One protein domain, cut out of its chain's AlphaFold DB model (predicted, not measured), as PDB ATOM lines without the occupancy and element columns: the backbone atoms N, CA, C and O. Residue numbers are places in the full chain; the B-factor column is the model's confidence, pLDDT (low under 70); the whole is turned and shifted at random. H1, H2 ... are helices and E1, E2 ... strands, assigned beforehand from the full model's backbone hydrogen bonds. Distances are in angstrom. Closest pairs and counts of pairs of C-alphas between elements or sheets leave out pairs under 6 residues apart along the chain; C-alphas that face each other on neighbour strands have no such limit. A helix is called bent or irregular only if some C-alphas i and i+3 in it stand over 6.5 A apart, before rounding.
ATOM      1  N   LYS A  28     137.448 286.986 205.533       59.69
ATOM      2  CA  LYS A  28     136.793 287.973 204.667       59.69
ATOM      3  C   LYS A  28     136.867 289.349 205.302       59.69
ATOM      4  O   LYS A  28     136.593 289.527 206.491       59.69
ATOM      5  N   THR A  29     137.189 290.331 204.475       64.62
ATOM      6  CA  THR A  29     137.311 291.718 204.904       64.62
ATOM      7  C   THR A  29     136.119 292.528 204.426       64.62
ATOM      8  O   THR A  29     135.814 292.564 203.235       64.62
ATOM      9  N   HIS A  30     135.493 293.258 205.344       68.19
ATOM     10  CA  HIS A  30     134.592 294.354 205.009       68.19
ATOM     11  C   HIS A  30     135.168 295.647 205.579       68.19
ATOM     12  O   HIS A  30     135.173 295.858 206.788       68.19
ATOM     13  N   ALA A  31     135.666 296.510 204.699       72.19
ATOM     14  CA  ALA A  31     136.126 297.843 205.055       72.19
ATOM     15  C   ALA A  31     135.209 298.875 204.398       72.19
ATOM     16  O   ALA A  31     135.047 298.876 203.178       72.19
ATOM     17  N   VAL A  32     134.616 299.750 205.205       77.00
ATOM     18  CA  VAL A  32     133.853 300.906 204.721       77.00
ATOM     19  C   VAL A  32     134.611 302.148 205.145       77.00
ATOM     20  O   VAL A  32     134.709 302.426 206.337       77.00
ATOM     21  N   VAL A  33     135.166 302.870 204.173       79.25
ATOM     22  CA  VAL A  33     135.884 304.127 204.396       79.25
ATOM     23  C   VAL A  33     135.025 305.259 203.853       79.25
ATOM     24  O   VAL A  33     134.650 305.237 202.683       79.25
ATOM     25  N   ASP A  34     134.700 306.235 204.699       79.69
ATOM     26  CA  ASP A  34     134.119 307.499 204.258       79.69
ATOM     27  C   ASP A  34     135.249 308.391 203.720       79.69
ATOM     28  O   ASP A  34     136.054 308.897 204.511       79.69
ATOM     29  N   PRO A  35     135.327 308.615 202.397       73.88
ATOM     30  CA  PRO A  35     136.421 309.369 201.802       73.88
ATOM     31  C   PRO A  35     136.392 310.857 202.166       73.88
ATOM     32  O   PRO A  35     137.410 311.519 202.014       73.88
ATOM     33  N   LYS A  36     135.256 311.404 202.628       76.12
ATOM     34  CA  LYS A  36     135.150 312.825 202.999       76.12
ATOM     35  C   LYS A  36     135.669 313.102 204.404       76.12
ATOM     36  O   LYS A  36     136.201 314.175 204.654       76.12
ATOM     37  N   ASN A  37     135.465 312.154 205.313       77.69
ATOM     38  CA  ASN A  37     135.817 312.305 206.726       77.69
ATOM     39  C   ASN A  37     137.055 311.489 207.126       77.69
ATOM     40  O   ASN A  37     137.503 311.593 208.269       77.69
ATOM     41  N   HIS A  38     137.577 310.667 206.210       84.44
ATOM     42  CA  HIS A  38     138.698 309.749 206.426       84.44
ATOM     43  C   HIS A  38     138.489 308.824 207.633       84.44
ATOM     44  O   HIS A  38     139.427 308.459 208.338       84.44
ATOM     45  N   VAL A  39     137.234 308.441 207.883       83.31
ATOM     46  CA  VAL A  39     136.856 307.497 208.938       83.31
ATOM     47  C   VAL A  39     136.550 306.154 208.299       83.31
ATOM     48  O   VAL A  39     135.766 306.071 207.353       83.31
ATOM     49  N   GLY A  40     137.164 305.100 208.828       79.75
ATOM     50  CA  GLY A  40     136.962 303.728 208.389       79.75
ATOM     51  C   GLY A  40     136.316 302.876 209.472       79.75
ATOM     52  O   GLY A  40     136.681 302.976 210.641       79.75
ATOM     53  N   THR A  41     135.400 301.994 209.083       80.75
ATOM     54  CA  THR A  41     135.031 300.824 209.885       80.75
ATOM     55  C   THR A  41     135.617 299.599 209.209       80.75
ATOM     56  O   THR A  41     135.293 299.305 208.056       80.75
ATOM     57  N   ILE A  42     136.490 298.902 209.926       77.75
ATOM     58  CA  ILE A  42     137.196 297.715 209.467       77.75
ATOM     59  C   ILE A  42     136.625 296.505 210.186       77.75
ATOM     60  O   ILE A  42     136.641 296.440 211.414       77.75
ATOM     61  N   ILE A  43     136.136 295.544 209.413       70.69
ATOM     62  CA  ILE A  43     135.634 294.265 209.898       70.69
ATOM     63  C   ILE A  43     136.485 293.173 209.257       70.69
ATOM     64  O   ILE A  43     136.469 292.995 208.038       70.69
ATOM     65  N   GLY A  44     137.220 292.441 210.085       67.44
ATOM     66  CA  GLY A  44     137.930 291.233 209.690       67.44
ATOM     67  C   GLY A  44     137.177 290.018 210.205       67.44
ATOM     68  O   GLY A  44     137.243 289.751 211.401       67.44
ATOM     69  N   ALA A  45     136.437 289.312 209.353       61.44
ATOM     70  CA  ALA A  45     135.591 288.191 209.759       61.44
ATOM     71  C   ALA A  45     136.178 286.858 209.311       61.44
ATOM     72  O   ALA A  45     136.527 286.702 208.146       61.44
ATOM     73  N   GLY A  46     136.232 285.879 210.215       56.44
ATOM     74  CA  GLY A  46     136.564 284.517 209.826       56.44
ATOM     75  C   GLY A  46     135.471 283.849 208.982       56.44
ATOM     76  O   GLY A  46     134.295 283.950 209.306       56.44
ATOM     77  N   GLU A  47     135.829 283.116 207.935       48.41
ATOM     78  CA  GLU A  47     134.994 282.123 207.272       48.41
ATOM     79  C   GLU A  47     135.443 280.738 207.728       48.41
ATOM     80  O   GLU A  47     136.539 280.295 207.402       48.41
ATOM     81  N   GLY A  48     134.612 280.027 208.486       47.03
ATOM     82  CA  GLY A  48     134.929 278.655 208.865       47.03
ATOM     83  C   GLY A  48     133.774 277.923 209.527       47.03
ATOM     84  O   GLY A  48     133.106 278.463 210.405       47.03
ATOM     85  N   LYS A  49     133.552 276.689 209.062       46.59
ATOM     86  CA  LYS A  49     132.656 275.683 209.653       46.59
ATOM     87  C   LYS A  49     133.192 275.237 211.021       46.59
ATOM     88  O   LYS A  49     134.387 275.368 211.260       46.59
ATOM     89  N   GLU A  50     132.298 274.712 211.866       47.81
ATOM     90  CA  GLU A  50     132.533 274.238 213.243       47.81
ATOM     91  C   GLU A  50     133.984 273.818 213.537       47.81
ATOM     92  O   GLU A  50     134.532 272.907 212.912       47.81
ATOM     93  N   PHE A  51     134.613 274.492 214.503       52.34
ATOM     94  CA  PHE A  51     136.024 274.299 214.818       52.34
ATOM     95  C   PHE A  51     136.234 273.334 215.989       52.34
ATOM     96  O   PHE A  51     135.561 273.404 217.016       52.34
ATOM     97  N   GLY A  52     137.243 272.467 215.861       49.91
ATOM     98  CA  GLY A  52     137.770 271.684 216.977       49.91
ATOM     99  C   GLY A  52     138.528 272.559 217.985       49.91
ATOM    100  O   GLY A  52     139.181 273.535 217.617       49.91
ATOM    101  N   LEU A  53     138.485 272.167 219.262       55.06
ATOM    102  CA  LEU A  53     139.031 272.907 220.413       55.06
ATOM    103  C   LEU A  53     140.522 273.299 220.284       55.06
ATOM    104  O   LEU A  53     140.962 274.271 220.884       55.06
ATOM    105  N   ILE A  54     141.306 272.582 219.478       54.53
ATOM    106  CA  ILE A  54     142.779 272.639 219.483       54.53
ATOM    107  C   ILE A  54     143.347 273.932 218.853       54.53
ATOM    108  O   ILE A  54     144.462 274.325 219.180       54.53
ATOM    109  N   ASN A  55     142.591 274.653 218.011       64.25
ATOM    110  CA  ASN A  55     143.093 275.840 217.288       64.25
ATOM    111  C   ASN A  55     142.453 277.177 217.713       64.25
ATOM    112  O   ASN A  55     142.628 278.188 217.031       64.25
ATOM    113  N   HIS A  56     141.725 277.212 218.834       65.62
ATOM    114  CA  HIS A  56     140.888 278.362 219.201       65.62
ATOM    115  C   HIS A  56     141.686 279.653 219.474       65.62
ATOM    116  O   HIS A  56     141.358 280.705 218.929       65.62
ATOM    117  N   ALA A  57     142.785 279.579 220.236       69.06
ATOM    118  CA  ALA A  57     143.605 280.752 220.564       69.06
ATOM    119  C   ALA A  57     144.260 281.395 219.325       69.06
ATOM    120  O   ALA A  57     144.280 282.616 219.188       69.06
ATOM    121  N   LYS A  58     144.737 280.575 218.376       72.88
ATOM    122  CA  LYS A  58     145.306 281.062 217.109       72.88
ATOM    123  C   LYS A  58     144.258 281.796 216.270       72.88
ATOM    124  O   LYS A  58     144.546 282.854 215.724       72.88
ATOM    125  N   LEU A  59     143.042 281.257 216.191       71.31
ATOM    126  CA  LEU A  59     141.935 281.897 215.476       71.31
ATOM    127  C   LEU A  59     141.527 283.222 216.127       71.31
ATOM    128  O   LEU A  59     141.311 284.203 215.421       71.31
ATOM    129  N   LEU A  60     141.474 283.266 217.458       74.06
ATOM    130  CA  LEU A  60     141.163 284.486 218.194       74.06
ATOM    131  C   LEU A  60     142.224 285.568 217.957       74.06
ATOM    132  O   LEU A  60     141.876 286.693 217.609       74.06
ATOM    133  N   ASN A  61     143.507 285.218 218.049       78.38
ATOM    134  CA  ASN A  61     144.598 286.151 217.767       78.38
ATOM    135  C   ASN A  61     144.574 286.634 216.310       78.38
ATOM    136  O   ASN A  61     144.794 287.813 216.053       78.38
ATOM    137  N   ASN A  62     144.221 285.771 215.355       78.62
ATOM    138  CA  ASN A  62     144.011 286.186 213.968       78.62
ATOM    139  C   ASN A  62     142.859 287.197 213.839       78.62
ATOM    140  O   ASN A  62     143.029 288.223 213.186       78.62
ATOM    141  N   ALA A  63     141.720 286.953 214.492       77.12
ATOM    142  CA  ALA A  63     140.577 287.869 214.490       77.12
ATOM    143  C   ALA A  63     140.880 289.213 215.177       77.12
ATOM    144  O   ALA A  63     140.291 290.231 214.827       77.12
ATOM    145  N   ILE A  64     141.801 289.228 216.142       82.06
ATOM    146  CA  ILE A  64     142.278 290.439 216.821       82.06
ATOM    147  C   ILE A  64     143.257 291.214 215.934       82.06
ATOM    148  O   ILE A  64     143.152 292.431 215.820       82.06
ATOM    149  N   ASN A  65     144.196 290.534 215.283       87.44
ATOM    150  CA  ASN A  65     145.292 291.184 214.563       87.44
ATOM    151  C   ASN A  65     144.908 291.643 213.157       87.44
ATOM    152  O   ASN A  65     145.356 292.692 212.698       87.44
ATOM    153  N   TYR A  66     144.054 290.881 212.480       85.69
ATOM    154  CA  TYR A  66     143.716 291.139 211.089       85.69
ATOM    155  C   TYR A  66     143.054 292.507 210.843       85.69
ATOM    156  O   TYR A  66     143.478 293.193 209.914       85.69
ATOM    157  N   PRO A  67     142.109 292.997 211.673       88.12
ATOM    158  CA  PRO A  67     141.577 294.350 211.512       88.12
ATOM    159  C   PRO A  67     142.642 295.451 211.557       88.12
ATOM    160  O   PRO A  67     142.504 296.438 210.841       88.12
ATOM    161  N   LEU A  68     143.706 295.295 212.358       92.38
ATOM    162  CA  LEU A  68     144.793 296.279 212.417       92.38
ATOM    163  C   LEU A  68     145.617 296.271 211.125       92.38
ATOM    164  O   LEU A  68     145.956 297.332 210.602       92.38
ATOM    165  N   GLN A  69     145.905 295.083 210.585       92.06
ATOM    166  CA  GLN A  69     146.567 294.951 209.288       92.06
ATOM    167  C   GLN A  69     145.741 295.623 208.183       92.06
ATOM    168  O   GLN A  69     146.261 296.459 207.448       92.06
ATOM    169  N   ILE A  70     144.442 295.316 208.105       90.06
ATOM    170  CA  ILE A  70     143.550 295.907 207.101       90.06
ATOM    171  C   ILE A  70     143.422 297.423 207.289       90.06
ATOM    172  O   ILE A  70     143.403 298.160 206.304       90.06
ATOM    173  N   ALA A  71     143.349 297.914 208.528       92.19
ATOM    174  CA  ALA A  71     143.341 299.348 208.809       92.19
ATOM    175  C   ALA A  71     144.564 300.045 208.197       92.19
ATOM    176  O   ALA A  71     144.424 301.078 207.539       92.19
ATOM    177  N   ALA A  72     145.745 299.448 208.357       95.00
ATOM    178  CA  ALA A  72     146.977 299.961 207.783       95.00
ATOM    179  C   ALA A  72     146.964 299.924 206.245       95.00
ATOM    180  O   ALA A  72     147.255 300.931 205.603       95.00
ATOM    181  N   GLU A  73     146.547 298.810 205.642       92.50
ATOM    182  CA  GLU A  73     146.428 298.690 204.183       92.50
ATOM    183  C   GLU A  73     145.462 299.722 203.599       92.50
ATOM    184  O   GLU A  73     145.826 300.450 202.678       92.50
ATOM    185  N   LYS A  74     144.261 299.864 204.172       89.94
ATOM    186  CA  LYS A  74     143.266 300.837 203.700       89.94
ATOM    187  C   LYS A  74     143.705 302.280 203.885       89.94
ATOM    188  O   LYS A  74     143.350 303.122 203.063       89.94
ATOM    189  N   THR A  75     144.498 302.557 204.915       92.94
ATOM    190  CA  THR A  75     145.121 303.873 205.101       92.94
ATOM    191  C   THR A  75     146.061 304.184 203.937       92.94
ATOM    192  O   THR A  75     145.904 305.217 203.286       92.94
ATOM    193  N   LEU A  76     146.964 303.256 203.602       93.69
ATOM    194  CA  LEU A  76     147.914 303.417 202.497       93.69
ATOM    195  C   LEU A  76     147.218 303.479 201.127       93.69
ATOM    196  O   LEU A  76     147.557 304.331 200.307       93.69
ATOM    197  N   GLU A  77     146.224 302.621 200.879       90.81
ATOM    198  CA  GLU A  77     145.416 302.634 199.646       90.81
ATOM    199  C   GLU A  77     144.670 303.961 199.449       90.81
ATOM    200  O   GLU A  77     144.463 304.395 198.317       90.81
ATOM    201  N   SER A  78     144.292 304.625 200.546       88.38
ATOM    202  CA  SER A  78     143.615 305.928 200.525       88.38
ATOM    203  C   SER A  78     144.581 307.108 200.350       88.38
ATOM    204  O   SER A  78     144.151 308.259 200.408       88.38
ATOM    205  N   GLY A  79     145.880 306.850 200.158       90.75
ATOM    206  CA  GLY A  79     146.922 307.876 200.050       90.75
ATOM    207  C   GLY A  79     147.317 308.517 201.384       90.75
ATOM    208  O   GLY A  79     148.077 309.485 201.389       90.75
ATOM    209  N   MET A  80     146.827 307.981 202.503       93.69
ATOM    210  CA  MET A  80     147.118 308.452 203.855       93.69
ATOM    211  C   MET A  80     148.328 307.720 204.444       93.69
ATOM    212  O   MET A  80     148.746 306.669 203.955       93.69
ATOM    213  N   LYS A  81     148.909 308.280 205.508       95.12
ATOM    214  CA  LYS A  81     150.135 307.752 206.135       95.12
ATOM    215  C   LYS A  81     149.904 307.181 207.522       95.12
ATOM    216  O   LYS A  81     150.532 306.187 207.888       95.12
ATOM    217  N   TYR A  82     149.000 307.791 208.280       95.06
ATOM    218  CA  TYR A  82     148.754 307.419 209.663       95.06
ATOM    219  C   TYR A  82     147.292 307.084 209.888       95.06
ATOM    220  O   TYR A  82     146.410 307.555 209.170       95.06
ATOM    221  N   PHE A  83     147.025 306.306 210.927       95.06
ATOM    222  CA  PHE A  83     145.672 306.134 211.429       95.06
ATOM    223  C   PHE A  83     145.657 306.041 212.950       95.06
ATOM    224  O   PHE A  83     146.637 305.650 213.580       95.06
ATOM    225  N   SER A  84     144.524 306.387 213.542       94.06
ATOM    226  CA  SER A  84     144.242 306.203 214.960       94.06
ATOM    227  C   SER A  84     142.993 305.352 215.110       94.06
ATOM    228  O   SER A  84     142.017 305.524 214.378       94.06
ATOM    229  N   ILE A  85     143.017 304.440 216.069       93.75
ATOM    230  CA  ILE A  85     141.872 303.654 216.497       93.75
ATOM    231  C   ILE A  85     140.975 304.557 217.345       93.75
ATOM    232  O   ILE A  85     141.427 305.175 218.305       93.75
ATOM    233  N   LEU A  86     139.704 304.644 216.959       90.62
ATOM    234  CA  LEU A  86     138.644 305.358 217.672       90.62
ATOM    235  C   LEU A  86     137.797 304.419 218.538       90.62
ATOM    236  O   LEU A  86     137.173 304.860 219.495       90.62
ATOM    237  N   ASP A  87     137.699 303.148 218.149       87.88
ATOM    238  CA  ASP A  87     136.916 302.122 218.835       87.88
ATOM    239  C   ASP A  87     137.542 300.749 218.550       87.88
ATOM    240  O   ASP A  87     137.922 300.504 217.393       87.88
ATOM    241  N   PRO A  88     137.651 299.855 219.551       86.38
ATOM    242  CA  PRO A  88     137.117 299.945 220.923       86.38
ATOM    243  C   PRO A  88     137.932 300.817 221.898       86.38
ATOM    244  O   PRO A  88     139.140 300.987 221.745       86.38
ATOM    245  N   VAL A  89     137.267 301.362 222.929       85.44
ATOM    246  CA  VAL A  89     137.844 302.329 223.897       85.44
ATOM    247  C   VAL A  89     139.070 301.797 224.650       85.44
ATOM    248  O   VAL A  89     139.950 302.564 225.035       85.44
ATOM    249  N   GLU A  90     139.173 300.479 224.826       85.88
ATOM    250  CA  GLU A  90     140.293 299.805 225.493       85.88
ATOM    251  C   GLU A  90     141.640 299.997 224.777       85.88
ATOM    252  O   GLU A  90     142.702 299.848 225.399       85.88
ATOM    253  N   ILE A  91     141.590 300.328 223.484       88.25
ATOM    254  CA  ILE A  91     142.745 300.579 222.613       88.25
ATOM    255  C   ILE A  91     142.614 301.861 221.785       88.25
ATOM    256  O   ILE A  91     143.445 302.113 220.913       88.25
ATOM    257  N   ALA A  92     141.591 302.676 222.048       89.25
ATOM    258  CA  ALA A  92     141.408 303.942 221.357       89.25
ATOM    259  C   ALA A  92     142.580 304.883 221.664       89.25
ATOM    260  O   ALA A  92     142.982 305.057 222.816       89.25
ATOM    261  N   ASN A  93     143.147 305.476 220.616       88.81
ATOM    262  CA  ASN A  93     144.390 306.234 220.701       88.81
ATOM    263  C   ASN A  93     144.257 307.624 221.339       88.81
ATOM    264  O   ASN A  93     145.265 308.244 221.676       88.81
ATOM    265  N   ASP A  94     143.037 308.129 221.465       83.88
ATOM    266  CA  ASP A  94     142.705 309.344 222.207       83.88
ATOM    267  C   ASP A  94     142.372 309.055 223.685       83.88
ATOM    268  O   ASP A  94     142.143 309.984 224.462       83.88
ATOM    269  N   GLY A  95     142.374 307.780 224.085       79.06
ATOM    270  CA  GLY A  95     142.102 307.320 225.440       79.06
ATOM    271  C   GLY A  95     143.340 306.784 226.177       79.06
ATOM    272  O   GLY A  95     144.402 306.581 225.591       79.06
ATOM    273  N   PRO A  96     143.203 306.465 227.480       68.19
ATOM    274  CA  PRO A  96     144.287 305.900 228.297       68.19
ATOM    275  C   PRO A  96     144.716 304.493 227.846       68.19
ATOM    276  O   PRO A  96     145.715 303.960 228.320       68.19
ATOM    277  N   GLY A  97     143.931 303.872 226.962       69.62
ATOM    278  CA  GLY A  97     144.205 302.574 226.366       69.62
ATOM    279  C   GLY A  97     145.017 302.628 225.071       69.62
ATOM    280  O   GLY A  97     145.367 301.562 224.564       69.62
ATOM    281  N   GLY A  98     145.317 303.814 224.540       78.19
ATOM    282  CA  GLY A  98     146.023 303.971 223.272       78.19
ATOM    283  C   GLY A  98     147.329 303.178 223.203       78.19
ATOM    284  O   GLY A  98     148.077 303.087 224.174       78.19
ATOM    285  N   VAL A  99     147.568 302.577 222.042       82.94
ATOM    286  CA  VAL A  99     148.810 301.882 221.679       82.94
ATOM    287  C   VAL A  99     149.271 302.410 220.325       82.94
ATOM    288  O   VAL A  99     148.444 302.666 219.454       82.94
ATOM    289  N   GLY A 100     150.570 302.640 220.148       82.75
ATOM    290  CA  GLY A 100     151.089 303.363 218.974       82.75
ATOM    291  C   GLY A 100     151.791 302.486 217.950       82.75
ATOM    292  O   GLY A 100     152.082 302.941 216.845       82.75
ATOM    293  N   THR A 101     152.091 301.242 218.316       91.19
ATOM    294  CA  THR A 101     152.836 300.306 217.475       91.19
ATOM    295  C   THR A 101     152.099 298.979 217.348       91.19
ATOM    296  O   THR A 101     151.293 298.598 218.204       91.19
ATOM    297  N   ALA A 102     152.353 298.266 216.250       93.62
ATOM    298  CA  ALA A 102     151.771 296.944 216.034       93.62
ATOM    299  C   ALA A 102     152.237 295.934 217.097       93.62
ATOM    300  O   ALA A 102     151.444 295.111 217.541       93.62
ATOM    301  N   GLU A 103     153.485 296.038 217.558       93.00
ATOM    302  CA  GLU A 103     154.024 295.200 218.632       93.00
ATOM    303  C   GLU A 103     153.280 295.410 219.956       93.00
ATOM    304  O   GLU A 103     152.808 294.446 220.560       93.00
ATOM    305  N   GLU A 104     153.113 296.665 220.387       91.19
ATOM    306  CA  GLU A 104     152.358 296.995 221.603       91.19
ATOM    307  C   GLU A 104     150.924 296.482 221.520       91.19
ATOM    308  O   GLU A 104     150.413 295.904 222.479       91.19
ATOM    309  N   TYR A 105     150.283 296.660 220.364       91.19
ATOM    310  CA  TYR A 105     148.941 296.157 220.120       91.19
ATOM    311  C   TYR A 105     148.873 294.636 220.250       91.19
ATOM    312  O   TYR A 105     148.031 294.126 220.987       91.19
ATOM    313  N   VAL A 106     149.759 293.904 219.567       90.06
ATOM    314  CA  VAL A 106     149.771 292.435 219.608       90.06
ATOM    315  C   VAL A 106     150.004 291.961 221.036       90.06
ATOM    316  O   VAL A 106     149.249 291.128 221.520       90.06
ATOM    317  N   ASN A 107     150.969 292.536 221.749       88.56
ATOM    318  CA  ASN A 107     151.270 292.145 223.125       88.56
ATOM    319  C   ASN A 107     150.124 292.464 224.094       88.56
ATOM    320  O   ASN A 107     149.840 291.677 224.997       88.56
ATOM    321  N   LYS A 108     149.445 293.600 223.907       87.00
ATOM    322  CA  LYS A 108     148.316 294.015 224.747       87.00
ATOM    323  C   LYS A 108     147.051 293.205 224.467       87.00
ATOM    324  O   LYS A 108     146.281 292.946 225.392       87.00
ATOM    325  N   CYS A 109     146.818 292.843 223.207       84.06
ATOM    326  CA  CYS A 109     145.569 292.236 222.760       84.06
ATOM    327  C   CYS A 109     145.632 290.716 222.590       84.06
ATOM    328  O   CYS A 109     144.579 290.082 222.522       84.06
ATOM    329  N   ALA A 110     146.824 290.118 222.533       79.38
ATOM    330  CA  ALA A 110     146.982 288.680 222.372       79.38
ATOM    331  C   ALA A 110     146.364 287.893 223.532       79.38
ATOM    332  O   ALA A 110     146.450 288.254 224.706       79.38
ATOM    333  N   THR A 111     145.772 286.759 223.179       71.19
ATOM    334  CA  THR A 111     145.368 285.714 224.117       71.19
ATOM    335  C   THR A 111     146.459 284.650 224.149       71.19
ATOM    336  O   THR A 111     146.778 284.058 223.112       71.19
ATOM    337  N   ASN A 112     147.032 284.405 225.329       65.88
ATOM    338  CA  ASN A 112     148.237 283.584 225.487       65.88
ATOM    339  C   ASN A 112     147.939 282.144 225.910       65.88
ATOM    340  O   ASN A 112     148.838 281.303 225.918       65.88
ATOM    341  N   SER A 113     146.687 281.821 226.242       60.78
ATOM    342  CA  SER A 113     146.323 280.463 226.632       60.78
ATOM    343  C   SER A 113     144.979 280.000 226.084       60.78
ATOM    344  O   SER A 113     144.031 280.761 225.890       60.78
ATOM    345  N   PHE A 114     144.876 278.684 225.890       58.50
ATOM    346  CA  PHE A 114     143.617 278.026 225.559       58.50
ATOM    347  C   PHE A 114     142.552 278.243 226.648       58.50
ATOM    348  O   PHE A 114     141.385 278.437 226.326       58.50
ATOM    349  N   VAL A 115     142.952 278.287 227.923       57.78
ATOM    350  CA  VAL A 115     142.049 278.542 229.059       57.78
ATOM    351  C   VAL A 115     141.462 279.954 228.995       57.78
ATOM    352  O   VAL A 115     140.259 280.116 229.178       57.78
ATOM    353  N   GLU A 116     142.272 280.959 228.657       56.88
ATOM    354  CA  GLU A 116     141.790 282.323 228.390       56.88
ATOM    355  C   GLU A 116     140.913 282.395 227.139       56.88
ATOM    356  O   GLU A 116     140.008 283.217 227.088       56.88
ATOM    357  N   SER A 117     141.138 281.520 226.154       55.12
ATOM    358  CA  SER A 117     140.303 281.445 224.950       55.12
ATOM    359  C   SER A 117     138.960 280.724 225.183       55.12
ATOM    360  O   SER A 117     137.971 281.051 224.536       55.12
ATOM    361  N   LEU A 118     138.905 279.762 226.116       54.81
ATOM    362  CA  LEU A 118     137.681 279.059 226.528       54.81
ATOM    363  C   LEU A 118     136.825 279.904 227.470       54.81
ATOM    364  O   LEU A 118     135.594 279.883 227.392       54.81
ATOM    365  N   ALA A 119     137.474 280.648 228.366       50.53
ATOM    366  CA  ALA A 119     136.830 281.711 229.105       50.53
ATOM    367  C   ALA A 119     136.527 282.833 228.110       50.53
ATOM    368  O   ALA A 119     137.326 283.743 227.939       50.53
ATOM    369  N   TYR A 120     135.351 282.766 227.488       48.62
ATOM    370  CA  TYR A 120     134.712 283.724 226.569       48.62
ATOM    371  C   TYR A 120     134.743 285.225 226.963       48.62
ATOM    372  O   TYR A 120     134.080 286.058 226.352       48.62
ATOM    373  N   LEU A 121     135.472 285.577 228.019       49.56
ATOM    374  CA  LEU A 121     135.385 286.766 228.843       49.56
ATOM    375  C   LEU A 121     136.661 287.624 228.844       49.56
ATOM    376  O   LEU A 121     136.626 288.710 229.418       49.56
ATOM    377  N   LYS A 122     137.777 287.205 228.229       56.22
ATOM    378  CA  LYS A 122     139.014 288.012 228.215       56.22
ATOM    379  C   LYS A 122     139.612 288.172 226.821       56.22
ATOM    380  O   LYS A 122     140.734 287.773 226.558       56.22
ATOM    381  N   ASN A 123     138.874 288.841 225.946       65.56
ATOM    382  CA  ASN A 123     139.496 289.629 224.887       65.56
ATOM    383  C   ASN A 123     139.837 291.004 225.498       65.56
ATOM    384  O   ASN A 123     138.929 291.834 225.615       65.56
ATOM    385  N   PRO A 124     141.085 291.246 225.951       70.31
ATOM    386  CA  PRO A 124     141.441 292.446 226.720       70.31
ATOM    387  C   PRO A 124     141.181 293.742 225.948       70.31
ATOM    388  O   PRO A 124     140.931 294.777 226.557       70.31
ATOM    389  N   CYS A 125     141.169 293.665 224.617       78.00
ATOM    390  CA  CYS A 125     140.921 294.796 223.739       78.00
ATOM    391  C   CYS A 125     139.505 294.814 223.147       78.00
ATOM    392  O   CYS A 125     139.202 295.702 222.369       78.00
ATOM    393  N   LYS A 126     138.635 293.841 223.458       79.19
ATOM    394  CA  LYS A 126     137.232 293.744 222.987       79.19
ATOM    395  C   LYS A 126     137.006 293.847 221.462       79.19
ATOM    396  O   LYS A 126     135.902 294.144 221.016       79.19
ATOM    397  N   ILE A 127     138.029 293.523 220.670       76.69
ATOM    398  CA  ILE A 127     138.040 293.592 219.196       76.69
ATOM    399  C   ILE A 127     137.276 292.428 218.558       76.69
ATOM    400  O   ILE A 127     136.283 292.627 217.865       76.69
ATOM    401  N   ALA A 128     137.743 291.201 218.801       70.62
ATOM    402  CA  ALA A 128     137.102 289.975 218.361       70.62
ATOM    403  C   ALA A 128     135.781 289.696 219.102       70.62
ATOM    404  O   ALA A 128     135.744 289.612 220.335       70.62
ATOM    405  N   LYS A 129     134.717 289.490 218.324       62.53
ATOM    406  CA  LYS A 129     133.417 288.958 218.740       62.53
ATOM    407  C   LYS A 129     133.212 287.623 218.021       62.53
ATOM    408  O   LYS A 129     133.286 287.568 216.798       62.53
ATOM    409  N   GLY A 130     132.989 286.546 218.764       56.38
ATOM    410  CA  GLY A 130     132.795 285.196 218.219       56.38
ATOM    411  C   GLY A 130     132.075 284.292 219.214       56.38
ATOM    412  O   GLY A 130     131.746 284.742 220.306       56.38
ATOM    413  N   SER A 131     131.805 283.042 218.838       54.19
ATOM    414  CA  SER A 131     131.447 281.961 219.770       54.19
ATOM    415  C   SER A 131     132.324 280.733 219.461       54.19
ATOM    416  O   SER A 131     132.933 280.676 218.396       54.19
ATOM    417  N   LEU A 132     132.429 279.736 220.356       51.03
ATOM    418  CA  LEU A 132     133.212 278.511 220.082       51.03
ATOM    419  C   LEU A 132     132.774 277.824 218.773       51.03
ATOM    420  O   LEU A 132     133.557 277.100 218.165       51.03
ATOM    421  N   GLN A 133     131.541 278.093 218.337       46.56
ATOM    422  CA  GLN A 133     130.923 277.582 217.117       46.56
ATOM    423  C   GLN A 133     130.972 278.537 215.921       46.56
ATOM    424  O   GLN A 133     130.851 278.060 214.796       46.56
ATOM    425  N   TYR A 134     131.146 279.847 216.127       52.03
ATOM    426  CA  TYR A 134     131.072 280.836 215.050       52.03
ATOM    427  C   TYR A 134     132.374 281.619 214.921       52.03
ATOM    428  O   TYR A 134     132.900 282.100 215.929       52.03
ATOM    429  N   PRO A 135     132.888 281.778 213.690       52.75
ATOM    430  CA  PRO A 135     134.174 282.410 213.465       52.75
ATOM    431  C   PRO A 135     134.219 283.805 214.092       52.75
ATOM    432  O   PRO A 135     133.327 284.630 213.898       52.75
ATOM    433  N   ALA A 136     135.272 284.044 214.873       61.66
ATOM    434  CA  ALA A 136     135.516 285.324 215.505       61.66
ATOM    435  C   ALA A 136     135.798 286.378 214.426       61.66
ATOM    436  O   ALA A 136     136.669 286.192 213.575       61.66
ATOM    437  N   GLY A 137     135.041 287.471 214.454       68.38
ATOM    438  CA  GLY A 137     135.302 288.654 213.648       68.38
ATOM    439  C   GLY A 137     135.788 289.792 214.529       68.38
ATOM    440  O   GLY A 137     135.235 290.011 215.605       68.38
ATOM    441  N   GLY A 138     136.822 290.505 214.098       77.69
ATOM    442  CA  GLY A 138     137.306 291.707 214.763       77.69
ATOM    443  C   GLY A 138     136.761 292.972 214.114       77.69
ATOM    444  O   GLY A 138     136.675 293.043 212.887       77.69
ATOM    445  N   ILE A 139     136.396 293.965 214.928       82.50
ATOM    446  CA  ILE A 139     135.923 295.270 214.447       82.50
ATOM    447  C   ILE A 139     136.827 296.370 215.001       82.50
ATOM    448  O   ILE A 139     137.044 296.426 216.209       82.50
ATOM    449  N   LEU A 140     137.308 297.249 214.122       88.38
ATOM    450  CA  LEU A 140     137.971 298.502 214.482       88.38
ATOM    451  C   LEU A 140     137.285 299.667 213.783       88.38
ATOM    452  O   LEU A 140     137.012 299.604 212.582       88.38
ATOM    453  N   ARG A 141     137.075 300.764 214.507       90.19
ATOM    454  CA  ARG A 141     136.796 302.056 213.877       90.19
ATOM    455  C   ARG A 141     138.061 302.888 213.915       90.19
ATOM    456  O   ARG A 141     138.656 303.038 214.977       90.19
ATOM    457  N   ILE A 142     138.461 303.436 212.778       93.19
ATOM    458  CA  ILE A 142     139.703 304.192 212.631       93.19
ATOM    459  C   ILE A 142     139.443 305.564 212.026       93.19
ATOM    460  O   ILE A 142     138.464 305.764 211.307       93.19
ATOM    461  N   LYS A 143     140.357 306.494 212.280       93.50
ATOM    462  CA  LYS A 143     140.498 307.738 211.530       93.50
ATOM    463  C   LYS A 143     141.869 307.767 210.877       93.50
ATOM    464  O   LYS A 143     142.847 307.437 211.538       93.50
ATOM    465  N   MET A 144     141.921 308.120 209.601       94.25
ATOM    466  CA  MET A 144     143.142 308.198 208.803       94.25
ATOM    467  C   MET A 144     143.605 309.649 208.682       94.25
ATOM    468  O   MET A 144     142.789 310.567 208.774       94.25
ATOM    469  N   TYR A 145     144.907 309.816 208.476       93.81
ATOM    470  CA  TYR A 145     145.598 311.100 208.463       93.81
ATOM    471  C   TYR A 145     146.752 311.095 207.451       93.81
ATOM    472  O   TYR A 145     147.442 310.080 207.265       93.81
ATOM    473  N   ASP A 146     147.009 312.247 206.853       92.62
ATOM    474  CA  ASP A 146     148.261 312.594 206.193       92.62
ATOM    475  C   ASP A 146     149.259 313.250 207.182       92.62
ATOM    476  O   ASP A 146     149.104 313.190 208.404       92.62
ATOM    477  N   ASP A 147     150.364 313.811 206.676       87.56
ATOM    478  CA  ASP A 147     151.366 314.477 207.527       87.56
ATOM    479  C   ASP A 147     150.883 315.811 208.124       87.56
ATOM    480  O   ASP A 147     151.422 316.259 209.140       87.56
ATOM    481  N   ASN A 148     149.908 316.465 207.494       86.00
ATOM    482  CA  ASN A 148     149.475 317.821 207.815       86.00
ATOM    483  C   ASN A 148     148.248 317.849 208.737       86.00
ATOM    484  O   ASN A 148     148.085 318.813 209.488       86.00
ATOM    485  N   ASP A 149     147.394 316.828 208.694       86.06
ATOM    486  CA  ASP A 149     146.140 316.756 209.455       86.06
ATOM    487  C   ASP A 149     146.229 315.898 210.736       86.06
ATOM    488  O   ASP A 149     145.297 315.903 211.551       86.06
ATOM    489  N   ARG A 150     147.359 315.207 210.960       87.25
ATOM    490  CA  ARG A 150     147.584 314.380 212.151       87.25
ATOM    491  C   ARG A 150     147.613 315.230 213.435       87.25
ATOM    492  O   ARG A 150     148.523 316.050 213.615       87.25
ATOM    493  N   PRO A 151     146.701 314.997 214.397       82.25
ATOM    494  CA  PRO A 151     146.711 315.698 215.676       82.25
ATOM    495  C   PRO A 151     147.975 315.365 216.477       82.25
ATOM    496  O   PRO A 151     148.292 314.203 216.702       82.25
ATOM    497  N   LYS A 152     148.695 316.384 216.960       82.75
ATOM    498  CA  LYS A 152     149.947 316.188 217.724       82.75
ATOM    499  C   LYS A 152     149.740 315.568 219.109       82.75
ATOM    500  O   LYS A 152     150.700 315.123 219.728       82.75
ATOM    501  N   ASN A 153     148.511 315.604 219.611       83.31
ATOM    502  CA  ASN A 153     148.116 315.150 220.942       83.31
ATOM    503  C   ASN A 153     147.397 313.793 220.935       83.31
ATOM    504  O   ASN A 153     146.976 313.346 221.997       83.31
ATOM    505  N   ILE A 154     147.224 313.167 219.769       82.88
ATOM    506  CA  ILE A 154     146.617 311.840 219.641       82.88
ATOM    507  C   ILE A 154     147.694 310.896 219.125       82.88
ATOM    508  O   ILE A 154     148.429 311.227 218.195       82.88
ATOM    509  N   GLN A 155     147.813 309.726 219.746       88.06
ATOM    510  CA  GLN A 155     148.735 308.709 219.262       88.06
ATOM    511  C   GLN A 155     148.224 308.168 217.917       88.06
ATOM    512  O   GLN A 155     147.028 307.966 217.721       88.06
ATOM    513  N   SER A 156     149.107 307.932 216.957       91.69
ATOM    514  CA  SER A 156     148.706 307.366 215.668       91.69
ATOM    515  C   SER A 156     149.713 306.321 215.241       91.69
ATOM    516  O   SER A 156     150.915 306.480 215.449       91.69
ATOM    517  N   TYR A 157     149.204 305.278 214.610       94.75
ATOM    518  CA  TYR A 157     149.999 304.284 213.923       94.75
ATOM    519  C   TYR A 157     150.558 304.866 212.635       94.75
ATOM    520  O   TYR A 157     149.838 305.525 211.888       94.75
ATOM    521  N   ASP A 158     151.817 304.559 212.346       95.19
ATOM    522  CA  ASP A 158     152.334 304.618 210.982       95.19
ATOM    523  C   ASP A 158     151.872 303.363 210.233       95.19
ATOM    524  O   ASP A 158     152.213 302.235 210.606       95.19
ATOM    525  N   ALA A 159     151.066 303.551 209.189       96.19
ATOM    526  CA  ALA A 159     150.457 302.441 208.471       96.19
ATOM    527  C   ALA A 159     151.501 301.547 207.785       96.19
ATOM    528  O   ALA A 159     151.343 300.326 207.728       96.19
ATOM    529  N   LYS A 160     152.606 302.126 207.308       97.12
ATOM    530  CA  LYS A 160     153.669 301.359 206.663       97.12
ATOM    531  C   LYS A 160     154.367 300.455 207.676       97.12
ATOM    532  O   LYS A 160     154.534 299.267 207.402       97.12
ATOM    533  N   LEU A 161     154.697 300.989 208.852       97.06
ATOM    534  CA  LEU A 161     155.345 300.214 209.916       97.06
ATOM    535  C   LEU A 161     154.457 299.078 210.431       97.06
ATOM    536  O   LEU A 161     154.960 297.999 210.734       97.06
ATOM    537  N   VAL A 162     153.137 299.279 210.486       96.44
ATOM    538  CA  VAL A 162     152.195 298.209 210.851       96.44
ATOM    539  C   VAL A 162     152.240 297.062 209.835       96.44
ATOM    540  O   VAL A 162     152.378 295.902 210.227       96.44
ATOM    541  N   VAL A 163     152.169 297.359 208.532       95.38
ATOM    542  CA  VAL A 163     152.250 296.327 207.480       95.38
ATOM    543  C   VAL A 163     153.604 295.614 207.507       95.38
ATOM    544  O   VAL A 163     153.656 294.386 207.415       95.38
ATOM    545  N   GLU A 164     154.701 296.362 207.648       96.62
ATOM    546  CA  GLU A 164     156.057 295.808 207.741       96.62
ATOM    547  C   GLU A 164     156.218 294.884 208.953       96.62
ATOM    548  O   GLU A 164     156.786 293.797 208.818       96.62
ATOM    549  N   TYR A 165     155.665 295.264 210.108       95.75
ATOM    550  CA  TYR A 165     155.671 294.436 211.311       95.75
ATOM    551  C   TYR A 165     154.978 293.093 211.072       95.75
ATOM    552  O   TYR A 165     155.568 292.045 211.338       95.75
ATOM    553  N   PHE A 166     153.757 293.096 210.526       93.19
ATOM    554  CA  PHE A 166     153.026 291.848 210.282       93.19
ATOM    555  C   PHE A 166     153.747 290.942 209.278       93.19
ATOM    556  O   PHE A 166     153.771 289.725 209.469       93.19
ATOM    557  N   LYS A 167     154.365 291.513 208.235       93.06
ATOM    558  CA  LYS A 167     155.140 290.750 207.242       93.06
ATOM    559  C   LYS A 167     156.410 290.146 207.833       93.06
ATOM    560  O   LYS A 167     156.689 288.982 207.590       93.06
ATOM    561  N   THR A 168     157.157 290.922 208.615       94.62
ATOM    562  CA  THR A 168     158.441 290.488 209.192       94.62
ATOM    563  C   THR A 168     158.265 289.408 210.261       94.62
ATOM    564  O   THR A 168     159.173 288.616 210.483       94.62
ATOM    565  N   ASN A 169     157.098 289.355 210.906       90.50
ATOM    566  CA  ASN A 169     156.791 288.386 211.959       90.50
ATOM    567  C   ASN A 169     155.950 287.188 211.471       90.50
ATOM    568  O   ASN A 169     155.393 286.474 212.301       90.50
ATOM    569  N   ASP A 170     155.805 286.975 210.156       87.50
ATOM    570  CA  ASP A 170     154.987 285.893 209.571       87.50
ATOM    571  C   ASP A 170     153.521 285.873 210.062       87.50
ATOM    572  O   ASP A 170     152.856 284.836 210.123       87.50
TER     573      ASP A 170
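What this domain is: This is residues 28 to 170 of the 176 residues of an uncharacterized protein of Sulfuricurvum kujiense (strain ATCC BAA-921 / DSM 16994 / JCM 11577 / YK-1) (UniProt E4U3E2). A twisted sheet of five strands curls round one long helix, H1, and three shorter helices, H2, H3 and H4, pack on H1. The 143 printed residues hold, in order, E1 E2 H1 E3 H2 H3 E4 E5 H4, a mixed class. The sheet is branched, its neighbour pairs antiparallel. The whole is compact, with a radius of gyration of the C-alphas of 14.9 A, yet elongated, spanning 48 by 28 by 27 A.

How they stand to each other: E1, residues 28 to 34, and E2, residues 39 to 46, form a hairpin, with N 30 and O 43 2.9 A apart. E5, residues 134 to 145, lies on the other side of E2, with N 42 and O 140 2.8 A apart. E3, residues 82 to 87, and E4, residues 128 to 131, lie on the side of E5 away from E2; N 84 and O 143 are 2.8 A apart, as are N 129 and O 137. E4 and E5 form a hairpin. H1, residues 53 to 77, is on the sheet; its closest C-alphas to E5 are those of Ala 63 and Gly 138, 5.1 A. With residues 61 to 68 alone H1 touches H2, residues 102 to 109, at a steep tilt of 39 degrees, opposite ways; the closest C-alphas, of Asn 65 and Val 106, are 6.9 A apart. With residues 56 to 60 alone it touches H3, residues 114 to 118, closest at the C-alphas of Ala 57 and Ser 117, 5.5 A. With residues 68 to 76 alone it touches H4, residues 159 to 168, closest at the C-alphas of Ala 72 and Ala 159, 4.3 A. H4 only grazes the sheet. Every O i to N i+4 pair is within hydrogen-bond range in H2, H3 and H4, and 17 of 21 in H1.

Where its parts are: E1 begins at C-alpha 28 (136.793, 287.973, 204.667). H1 is 36.8 A long and irregular, C-alphas 54 and 57 being 8.2 A apart, and E5 is 34.2 A long. H4 ends at C-alpha 168 (158.441, 290.488, 209.192).

The domain as a whole: The C-alphas farthest apart, of Gly 52 and Asn 148, are 48.5 A apart. The printed part has no cut; the links E3 to H2 and E5 to H4 are long. Forty printed residues are under pLDDT 70, among them residues 44 to 57 and 112 to 123.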